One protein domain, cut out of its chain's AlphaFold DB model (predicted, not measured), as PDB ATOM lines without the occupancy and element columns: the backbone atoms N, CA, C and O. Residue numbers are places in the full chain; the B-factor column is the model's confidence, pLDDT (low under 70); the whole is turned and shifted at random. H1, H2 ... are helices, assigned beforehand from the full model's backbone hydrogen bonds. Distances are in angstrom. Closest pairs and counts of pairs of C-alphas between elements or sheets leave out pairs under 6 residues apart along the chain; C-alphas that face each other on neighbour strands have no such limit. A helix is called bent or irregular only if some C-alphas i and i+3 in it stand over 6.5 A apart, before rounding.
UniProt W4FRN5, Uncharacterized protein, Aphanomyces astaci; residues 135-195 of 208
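Overview. This is residues 135 to 195 of the 208 residues of an uncharacterized protein of Aphanomyces astaci (UniProt W4FRN5). What shape is it? It is an open frame: long H1 makes one side, H2 turns off beyond its end, and residues 185 to 195 trail back past the loop of residues 135 to 147. How large? The 61 printed residues, all helix by class with H1 then H2 and no named strand, are loose: radius of gyration of the C-alphas 14.4 A, spans 41 by 26 by 21 A.

Along the chain. Where is H1? H1, residues 148 to 167, runs 27.9 A from C-alpha 148 at (10.342, -52.254, -12.257). It is irregular, C-alphas 162 and 165 being 7.3 A apart, with a kink of 41 degrees near residue 161. And H2? H2, residues 172 to 184, runs 18.9 A to C-alpha 184 at (31.783, -44.037, -27.742).

Arrangement. Do the helices meet? H1 and H2 are apart, joined by a tight link. Their backbones? O i to N i+4 pairs within hydrogen-bond range are 13 of 16 in H1, 8 of 9 in H2.

Size, cuts and confidence. Any cut? The printed part has no cut. Where is confidence low? Residues 135 to 146 and 183 to 195 have pLDDT under 70.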
ATOM      1  N   ALA A 135      14.233 -41.405 -10.535       54.38
ATOM      2  CA  ALA A 135      14.068 -42.429 -11.556       54.38
ATOM      3  C   ALA A 135      15.291 -42.478 -12.483       54.38
ATOM      4  O   ALA A 135      15.653 -41.490 -13.126       54.38
ATOM      5  N   LEU A 136      15.927 -43.651 -12.530       56.59
ATOM      6  CA  LEU A 136      17.083 -43.907 -13.374       56.59
ATOM      7  C   LEU A 136      16.632 -43.836 -14.835       56.59
ATOM      8  O   LEU A 136      16.104 -44.791 -15.407       56.59
ATOM      9  N   GLN A 137      16.794 -42.662 -15.433       52.53
ATOM     10  CA  GLN A 137      16.431 -42.420 -16.816       52.53
ATOM     11  C   GLN A 137      17.605 -42.868 -17.684       52.53
ATOM     12  O   GLN A 137      18.607 -42.171 -17.805       52.53
ATOM     13  N   PHE A 138      17.506 -44.069 -18.248       52.94
ATOM     14  CA  PHE A 138      18.515 -44.592 -19.161       52.94
ATOM     15  C   PHE A 138      18.133 -44.248 -20.603       52.94
ATOM     16  O   PHE A 138      17.160 -44.809 -21.122       52.94
ATOM     17  N   PRO A 139      18.880 -43.367 -21.291       45.22
ATOM     18  CA  PRO A 139      18.634 -43.093 -22.697       45.22
ATOM     19  C   PRO A 139      18.810 -44.387 -23.509       45.22
ATOM     20  O   PRO A 139      19.887 -44.977 -23.525       45.22
ATOM     21  N   GLY A 140      17.748 -44.855 -24.169       42.97
ATOM     22  CA  GLY A 140      17.792 -46.019 -25.066       42.97
ATOM     23  C   GLY A 140      17.338 -47.360 -24.474       42.97
ATOM     24  O   GLY A 140      17.179 -48.318 -25.231       42.97
ATOM     25  N   LEU A 141      17.050 -47.445 -23.171       53.78
ATOM     26  CA  LEU A 141      16.233 -48.536 -22.631       53.78
ATOM     27  C   LEU A 141      14.764 -48.146 -22.803       53.78
ATOM     28  O   LEU A 141      14.376 -47.029 -22.467       53.78
ATOM     29  N   ARG A 142      13.930 -49.046 -23.344       55.44
ATOM     30  CA  ARG A 142      12.475 -48.836 -23.272       55.44
ATOM     31  C   ARG A 142      12.134 -48.603 -21.807       55.44
ATOM     32  O   ARG A 142      12.579 -49.396 -20.979       55.44
ATOM     33  N   ASN A 143      11.401 -47.527 -21.529       58.59
ATOM     34  CA  ASN A 143      11.009 -47.138 -20.178       58.59
ATOM     35  C   ASN A 143      10.595 -48.386 -19.390       58.59
ATOM     36  O   ASN A 143       9.649 -49.078 -19.775       58.59
ATOM     37  N   LEU A 144      11.353 -48.709 -18.342       65.31
ATOM     38  CA  LEU A 144      10.977 -49.765 -17.413       65.31
ATOM     39  C   LEU A 144       9.594 -49.395 -16.859       65.31
ATOM     40  O   LEU A 144       9.359 -48.216 -16.586       65.31
ATOM     41  N   CYS A 145       8.687 -50.365 -16.720       67.12
ATOM     42  CA  CYS A 145       7.388 -50.091 -16.104       67.12
ATOM     43  C   CYS A 145       7.580 -49.569 -14.674       67.12
ATOM     44  O   CYS A 145       8.593 -49.879 -14.042       67.12
ATOM     45  N   ASP A 146       6.609 -48.810 -14.166       69.38
ATOM     46  CA  ASP A 146       6.701 -48.146 -12.858       69.38
ATOM     47  C   ASP A 146       7.066 -49.130 -11.732       69.38
ATOM     48  O   ASP A 146       7.918 -48.831 -10.902       69.38
ATOM     49  N   ASP A 147       6.539 -50.360 -11.783       72.44
ATOM     50  CA  ASP A 147       6.856 -51.434 -10.826       72.44
ATOM     51  C   ASP A 147       8.319 -51.917 -10.885       72.44
ATOM     52  O   ASP A 147       8.859 -52.442  -9.911       72.44
ATOM     53  N   GLY A 148       8.974 -51.790 -12.042       74.38
ATOM     54  CA  GLY A 148      10.342 -52.254 -12.257       74.38
ATOM     55  C   GLY A 148      11.401 -51.257 -11.788       74.38
ATOM     56  O   GLY A 148      12.503 -51.667 -11.418       74.38
ATOM     57  N   GLN A 149      11.086 -49.959 -11.788       71.75
ATOM     58  CA  GLN A 149      12.035 -48.893 -11.450       71.75
ATOM     59  C   GLN A 149      12.588 -49.008 -10.015       71.75
ATOM     60  O   GLN A 149      13.814 -48.982  -9.864       71.75
ATOM     61  N   PRO A 150      11.761 -49.251  -8.974       74.69
ATOM     62  CA  PRO A 150      12.261 -49.468  -7.616       74.69
ATOM     63  C   PRO A 150      13.182 -50.690  -7.509       74.69
ATOM     64  O   PRO A 150      14.170 -50.675  -6.775       74.69
ATOM     65  N   ILE A 151      12.887 -51.756  -8.262       78.44
ATOM     66  CA  ILE A 151      13.678 -52.993  -8.257       78.44
ATOM     67  C   ILE A 151      15.056 -52.733  -8.871       78.44
ATOM     68  O   ILE A 151      16.072 -53.120  -8.289       78.44
ATOM     69  N   LEU A 152      15.104 -52.054 -10.018       80.06
ATOM     70  CA  LEU A 152      16.364 -51.713 -10.670       80.06
ATOM     71  C   LEU A 152      17.197 -50.759  -9.810       80.06
ATOM     72  O   LEU A 152      18.392 -50.999  -9.639       80.06
ATOM     73  N   TYR A 153      16.578 -49.736  -9.218       78.44
ATOM     74  CA  TYR A 153      17.257 -48.821  -8.299       78.44
ATOM     75  C   TYR A 153      17.876 -49.563  -7.114       78.44
ATOM     76  O   TYR A 153      19.048 -49.352  -6.796       78.44
ATOM     77  N   ARG A 154      17.129 -50.491  -6.502       80.38
ATOM     78  CA  ARG A 154      17.638 -51.314  -5.402       80.38
ATOM     79  C   ARG A 154      18.839 -52.153  -5.835       80.38
ATOM     80  O   ARG A 154      19.851 -52.165  -5.139       80.38
ATOM     81  N   ILE A 155      18.753 -52.830  -6.980       82.62
ATOM     82  CA  ILE A 155      19.846 -53.668  -7.498       82.62
ATOM     83  C   ILE A 155      21.083 -52.820  -7.813       82.62
ATOM     84  O   ILE A 155      22.182 -53.169  -7.385       82.62
ATOM     85  N   MET A 156      20.911 -51.696  -8.511       81.00
ATOM     86  CA  MET A 156      22.007 -50.791  -8.864       81.00
ATOM     87  C   MET A 156      22.663 -50.188  -7.624       81.00
ATOM     88  O   MET A 156      23.886 -50.175  -7.533       81.00
ATOM     89  N   THR A 157      21.871 -49.764  -6.639       79.88
ATOM     90  CA  THR A 157      22.377 -49.235  -5.367       79.88
ATOM     91  C   THR A 157      23.192 -50.284  -4.615       79.88
ATOM     92  O   THR A 157      24.271 -49.980  -4.111       79.88
ATOM     93  N   MET A 158      22.727 -51.536  -4.569       81.94
ATOM     94  CA  MET A 158      23.473 -52.628  -3.933       81.94
ATOM     95  C   MET A 158      24.772 -52.950  -4.651       81.94
ATOM     96  O   MET A 158      25.808 -53.126  -4.010       81.94
ATOM     97  N   TYR A 159      24.715 -53.033  -5.977       83.31
ATOM     98  CA  TYR A 159      25.891 -53.279  -6.792       83.31
ATOM     99  C   TYR A 159      26.918 -52.162  -6.599       83.31
ATOM    100  O   TYR A 159      28.079 -52.436  -6.314       83.31
ATOM    101  N   TRP A 160      26.478 -50.903  -6.632       84.25
ATOM    102  CA  TRP A 160      27.353 -49.760  -6.407       84.25
ATOM    103  C   TRP A 160      27.967 -49.762  -5.005       84.25
ATOM    104  O   TRP A 160      29.180 -49.631  -4.875       84.25
ATOM    105  N   LYS A 161      27.171 -49.996  -3.951       84.94
ATOM    106  CA  LYS A 161      27.683 -50.117  -2.573       84.94
ATOM    107  C   LYS A 161      28.747 -51.209  -2.447       84.94
ATOM    108  O   LYS A 161      29.711 -51.033  -1.706       84.94
ATOM    109  N   ARG A 162      28.589 -52.323  -3.167       88.12
ATOM    110  CA  ARG A 162      29.567 -53.414  -3.185       88.12
ATOM    111  C   ARG A 162      30.838 -53.033  -3.935       88.12
ATOM    112  O   ARG A 162      31.919 -53.274  -3.416       88.12
ATOM    113  N   GLU A 163      30.724 -52.446  -5.122       88.12
ATOM    114  CA  GLU A 163      31.850 -52.275  -6.050       88.12
ATOM    115  C   GLU A 163      32.551 -50.908  -5.954       88.12
ATOM    116  O   GLU A 163      33.645 -50.753  -6.490       88.12
ATOM    117  N   ALA A 164      31.996 -49.922  -5.235       84.94
ATOM    118  CA  ALA A 164      32.566 -48.570  -5.133       84.94
ATOM    119  C   ALA A 164      34.034 -48.547  -4.661       84.94
ATOM    120  O   ALA A 164      34.795 -47.650  -5.024       84.94
ATOM    121  N   HIS A 165      34.454 -49.552  -3.889       89.12
ATOM    122  CA  HIS A 165      35.834 -49.703  -3.428       89.12
ATOM    123  C   HIS A 165      36.847 -49.881  -4.574       89.12
ATOM    124  O   HIS A 165      38.004 -49.497  -4.417       89.12
ATOM    125  N   LEU A 166      36.435 -50.417  -5.730       89.06
ATOM    126  CA  LEU A 166      37.302 -50.586  -6.903       89.06
ATOM    127  C   LEU A 166      37.779 -49.249  -7.476       89.06
ATOM    128  O   LEU A 166      38.833 -49.187  -8.104       89.06
ATOM    129  N   PHE A 167      37.018 -48.185  -7.230       86.12
ATOM    130  CA  PHE A 167      37.317 -46.836  -7.695       86.12
ATOM    131  C   PHE A 167      37.983 -45.982  -6.609       86.12
ATOM    132  O   PHE A 167      38.161 -44.774  -6.769       86.12
ATOM    133  N   GLN A 168      38.370 -46.580  -5.478       88.44
ATOM    134  CA  GLN A 168      39.052 -45.851  -4.420       88.44
ATOM    135  C   GLN A 168      40.443 -45.403  -4.893       88.44
ATOM    136  O   GLN A 168      41.286 -46.218  -5.255       88.44
ATOM    137  N   GLY A 169      40.689 -44.092  -4.858       89.31
ATOM    138  CA  GLY A 169      41.940 -43.490  -5.332       89.31
ATOM    139  C   GLY A 169      41.905 -43.014  -6.784       89.31
ATOM    140  O   GLY A 169      42.901 -42.457  -7.236       89.31
ATOM    141  N   PHE A 170      40.776 -43.179  -7.482       92.12
ATOM    142  CA  PHE A 170      40.561 -42.564  -8.788       92.12
ATOM    143  C   PHE A 170      40.426 -41.048  -8.647       92.12
ATOM    144  O   PHE A 170      39.757 -40.538  -7.742       92.12
ATOM    145  N   THR A 171      41.070 -40.335  -9.558       93.62
ATOM    146  CA  THR A 171      40.955 -38.888  -9.716       93.62
ATOM    147  C   THR A 171      39.778 -38.544 -10.633       93.62
ATOM    148  O   THR A 171      39.331 -39.392 -11.410       93.62
ATOM    149  N   PRO A 172      39.246 -37.310 -10.577       91.56
ATOM    150  CA  PRO A 172      38.236 -36.851 -11.532       91.56
ATOM    151  C   PRO A 172      38.656 -37.040 -12.998       91.56
ATOM    152  O   PRO A 172      37.816 -37.345 -13.840       91.56
ATOM    153  N   GLU A 173      39.949 -36.907 -13.302       93.06
ATOM    154  CA  GLU A 173      40.511 -37.148 -14.629       93.06
ATOM    155  C   GLU A 173      40.393 -38.621 -15.053       93.06
ATOM    156  O   GLU A 173      40.009 -38.890 -16.190       93.06
ATOM    157  N   ASP A 174      40.630 -39.570 -14.139       90.00
ATOM    158  CA  ASP A 174      40.456 -41.003 -14.417       90.00
ATOM    159  C   ASP A 174      38.990 -41.334 -14.746       90.00
ATOM    160  O   ASP A 174      38.711 -42.121 -15.652       90.00
ATOM    161  N   PHE A 175      38.039 -40.703 -14.044       86.12
ATOM    162  CA  PHE A 175      36.612 -40.848 -14.347       86.12
ATOM    163  C   PHE A 175      36.251 -40.240 -15.701       86.12
ATOM    164  O   PHE A 175      35.553 -40.889 -16.473       86.12
ATOM    165  N   ALA A 176      36.757 -39.051 -16.030       86.94
ATOM    166  CA  ALA A 176      36.519 -38.425 -17.331       86.94
ATOM    167  C   ALA A 176      37.097 -39.260 -18.489       86.94
ATOM    168  O   ALA A 176      36.493 -39.354 -19.559       86.94
ATOM    169  N   ASP A 177      38.248 -39.899 -18.277       86.75
ATOM    170  CA  ASP A 177      38.869 -40.790 -19.254       86.75
ATOM    171  C   ASP A 177      38.062 -42.083 -19.450       86.75
ATOM    172  O   ASP A 177      37.856 -42.503 -20.593       86.75
ATOM    173  N   ILE A 178      37.550 -42.675 -18.364       83.75
ATOM    174  CA  ILE A 178      36.612 -43.807 -18.402       83.75
ATOM    175  C   ILE A 178      35.327 -43.404 -19.122       83.75
ATOM    176  O   ILE A 178      34.925 -44.069 -20.076       83.75
ATOM    177  N   GLU A 179      34.691 -42.309 -18.713       83.81
ATOM    178  CA  GLU A 179      33.464 -41.811 -19.329       83.81
ATOM    179  C   GLU A 179      33.659 -41.568 -20.819       83.81
ATOM    180  O   GLU A 179      32.840 -42.015 -21.609       83.81
ATOM    181  N   ARG A 180      34.770 -40.950 -21.234       81.88
ATOM    182  CA  ARG A 180      35.092 -40.756 -22.652       81.88
ATOM    183  C   ARG A 180      35.277 -42.083 -23.388       81.88
ATOM    184  O   ARG A 180      34.777 -42.227 -24.500       81.88
ATOM    185  N   HIS A 181      35.963 -43.055 -22.784       79.19
ATOM    186  CA  HIS A 181      36.152 -44.385 -23.370       79.19
ATOM    187  C   HIS A 181      34.819 -45.126 -23.572       79.19
ATOM    188  O   HIS A 181      34.601 -45.780 -24.596       79.19
ATOM    189  N   PHE A 182      33.899 -44.993 -22.615       72.56
ATOM    190  CA  PHE A 182      32.585 -45.630 -22.669       72.56
ATOM    191  C   PHE A 182      31.505 -44.783 -23.356       72.56
ATOM    192  O   PHE A 182      30.490 -45.332 -23.763       72.56
ATOM    193  N   ALA A 183      31.714 -43.485 -23.576       69.44
ATOM    194  CA  ALA A 183      30.778 -42.628 -24.305       69.44
ATOM    195  C   ALA A 183      30.662 -43.039 -25.781       69.44
ATOM    196  O   ALA A 183      29.579 -42.986 -26.361       69.44
ATOM    197  N   GLU A 184      31.767 -43.488 -26.380       58.66
ATOM    198  CA  GLU A 184      31.783 -44.037 -27.742       58.66
ATOM    199  C   GLU A 184      31.375 -45.519 -27.768       58.66
ATOM    200  O   GLU A 184      30.856 -46.024 -28.767       58.66
ATOM    201  N   THR A 185      31.553 -46.215 -26.643       55.72
ATOM    202  CA  THR A 185      31.143 -47.607 -26.467       55.72
ATOM    203  C   THR A 185      29.713 -47.631 -25.947       55.72
ATOM    204  O   THR A 185      29.496 -47.744 -24.747       55.72
ATOM    205  N   ILE A 186      28.711 -47.543 -26.829       53.75
ATOM    206  CA  ILE A 186      27.311 -47.745 -26.423       53.75
ATOM    207  C   ILE A 186      27.213 -49.105 -25.715       53.75
ATOM    208  O   ILE A 186      27.168 -50.153 -26.364       53.75
ATOM    209  N   VAL A 187      27.171 -49.098 -24.382       50.62
ATOM    210  CA  VAL A 187      26.941 -50.302 -23.589       50.62
ATOM    211  C   VAL A 187      25.466 -50.641 -23.758       50.62
ATOM    212  O   VAL A 187      24.596 -50.193 -23.015       50.62
ATOM    213  N   ARG A 188      25.162 -51.409 -24.807       47.31
ATOM    214  CA  ARG A 188      23.833 -51.980 -25.018       47.31
ATOM    215  C   ARG A 188      23.633 -53.096 -24.002       47.31
ATOM    216  O   ARG A 188      23.980 -54.246 -24.254       47.31
ATOM    217  N   ILE A 189      23.067 -52.753 -22.850       50.97
ATOM    218  CA  ILE A 189      22.602 -53.748 -21.885       50.97
ATOM    219  C   ILE A 189      21.334 -54.381 -22.463       50.97
ATOM    220  O   ILE A 189      20.266 -53.767 -22.499       50.97
ATOM    221  N   GLN A 190      21.466 -55.601 -22.981       44.03
ATOM    222  CA  GLN A 190      20.350 -56.366 -23.519       44.03
ATOM    223  C   GLN A 190      19.713 -57.191 -22.399       44.03
ATOM    224  O   GLN A 190      20.276 -58.184 -21.945       44.03
ATOM    225  N   PHE A 191      18.521 -56.790 -21.963       51.16
ATOM    226  CA  PHE A 191      17.704 -57.604 -21.069       51.16
ATOM    227  C   PHE A 191      16.905 -58.619 -21.890       51.16
ATOM    228  O   PHE A 191      16.138 -58.242 -22.777       51.16
ATOM    229  N   SER A 192      17.061 -59.907 -21.591       44.41
ATOM    230  CA  SER A 192      16.156 -60.950 -22.070       44.41
ATOM    231  C   SER A 192      15.110 -61.229 -20.991       44.41
ATOM    232  O   SER A 192      15.426 -61.601 -19.863       44.41
ATOM    233  N   ILE A 193      13.836 -61.023 -21.324       54.09
ATOM    234  CA  ILE A 193      12.737 -61.450 -20.456       54.09
ATOM    235  C   ILE A 193      12.437 -62.901 -20.797       54.09
ATOM    236  O   ILE A 193      12.172 -63.214 -21.959       54.09
ATOM    237  N   ASN A 194      12.451 -63.777 -19.789       51.62
ATOM    238  CA  ASN A 194      12.007 -65.156 -19.957       51.62
ATOM    239  C   ASN A 194      10.591 -65.151 -20.574       51.62
ATOM    240  O   ASN A 194       9.680 -64.587 -19.963       51.62
ATOM    241  N   PRO A 195      10.384 -65.743 -21.763       53.88
ATOM    242  CA  PRO A 195       9.105 -65.682 -22.464       53.88
ATOM    243  C   PRO A 195       7.950 -66.280 -21.651       53.88
ATOM    244  O   PRO A 195       6.823 -65.819 -21.779       53.88
TER     245      PRO A 195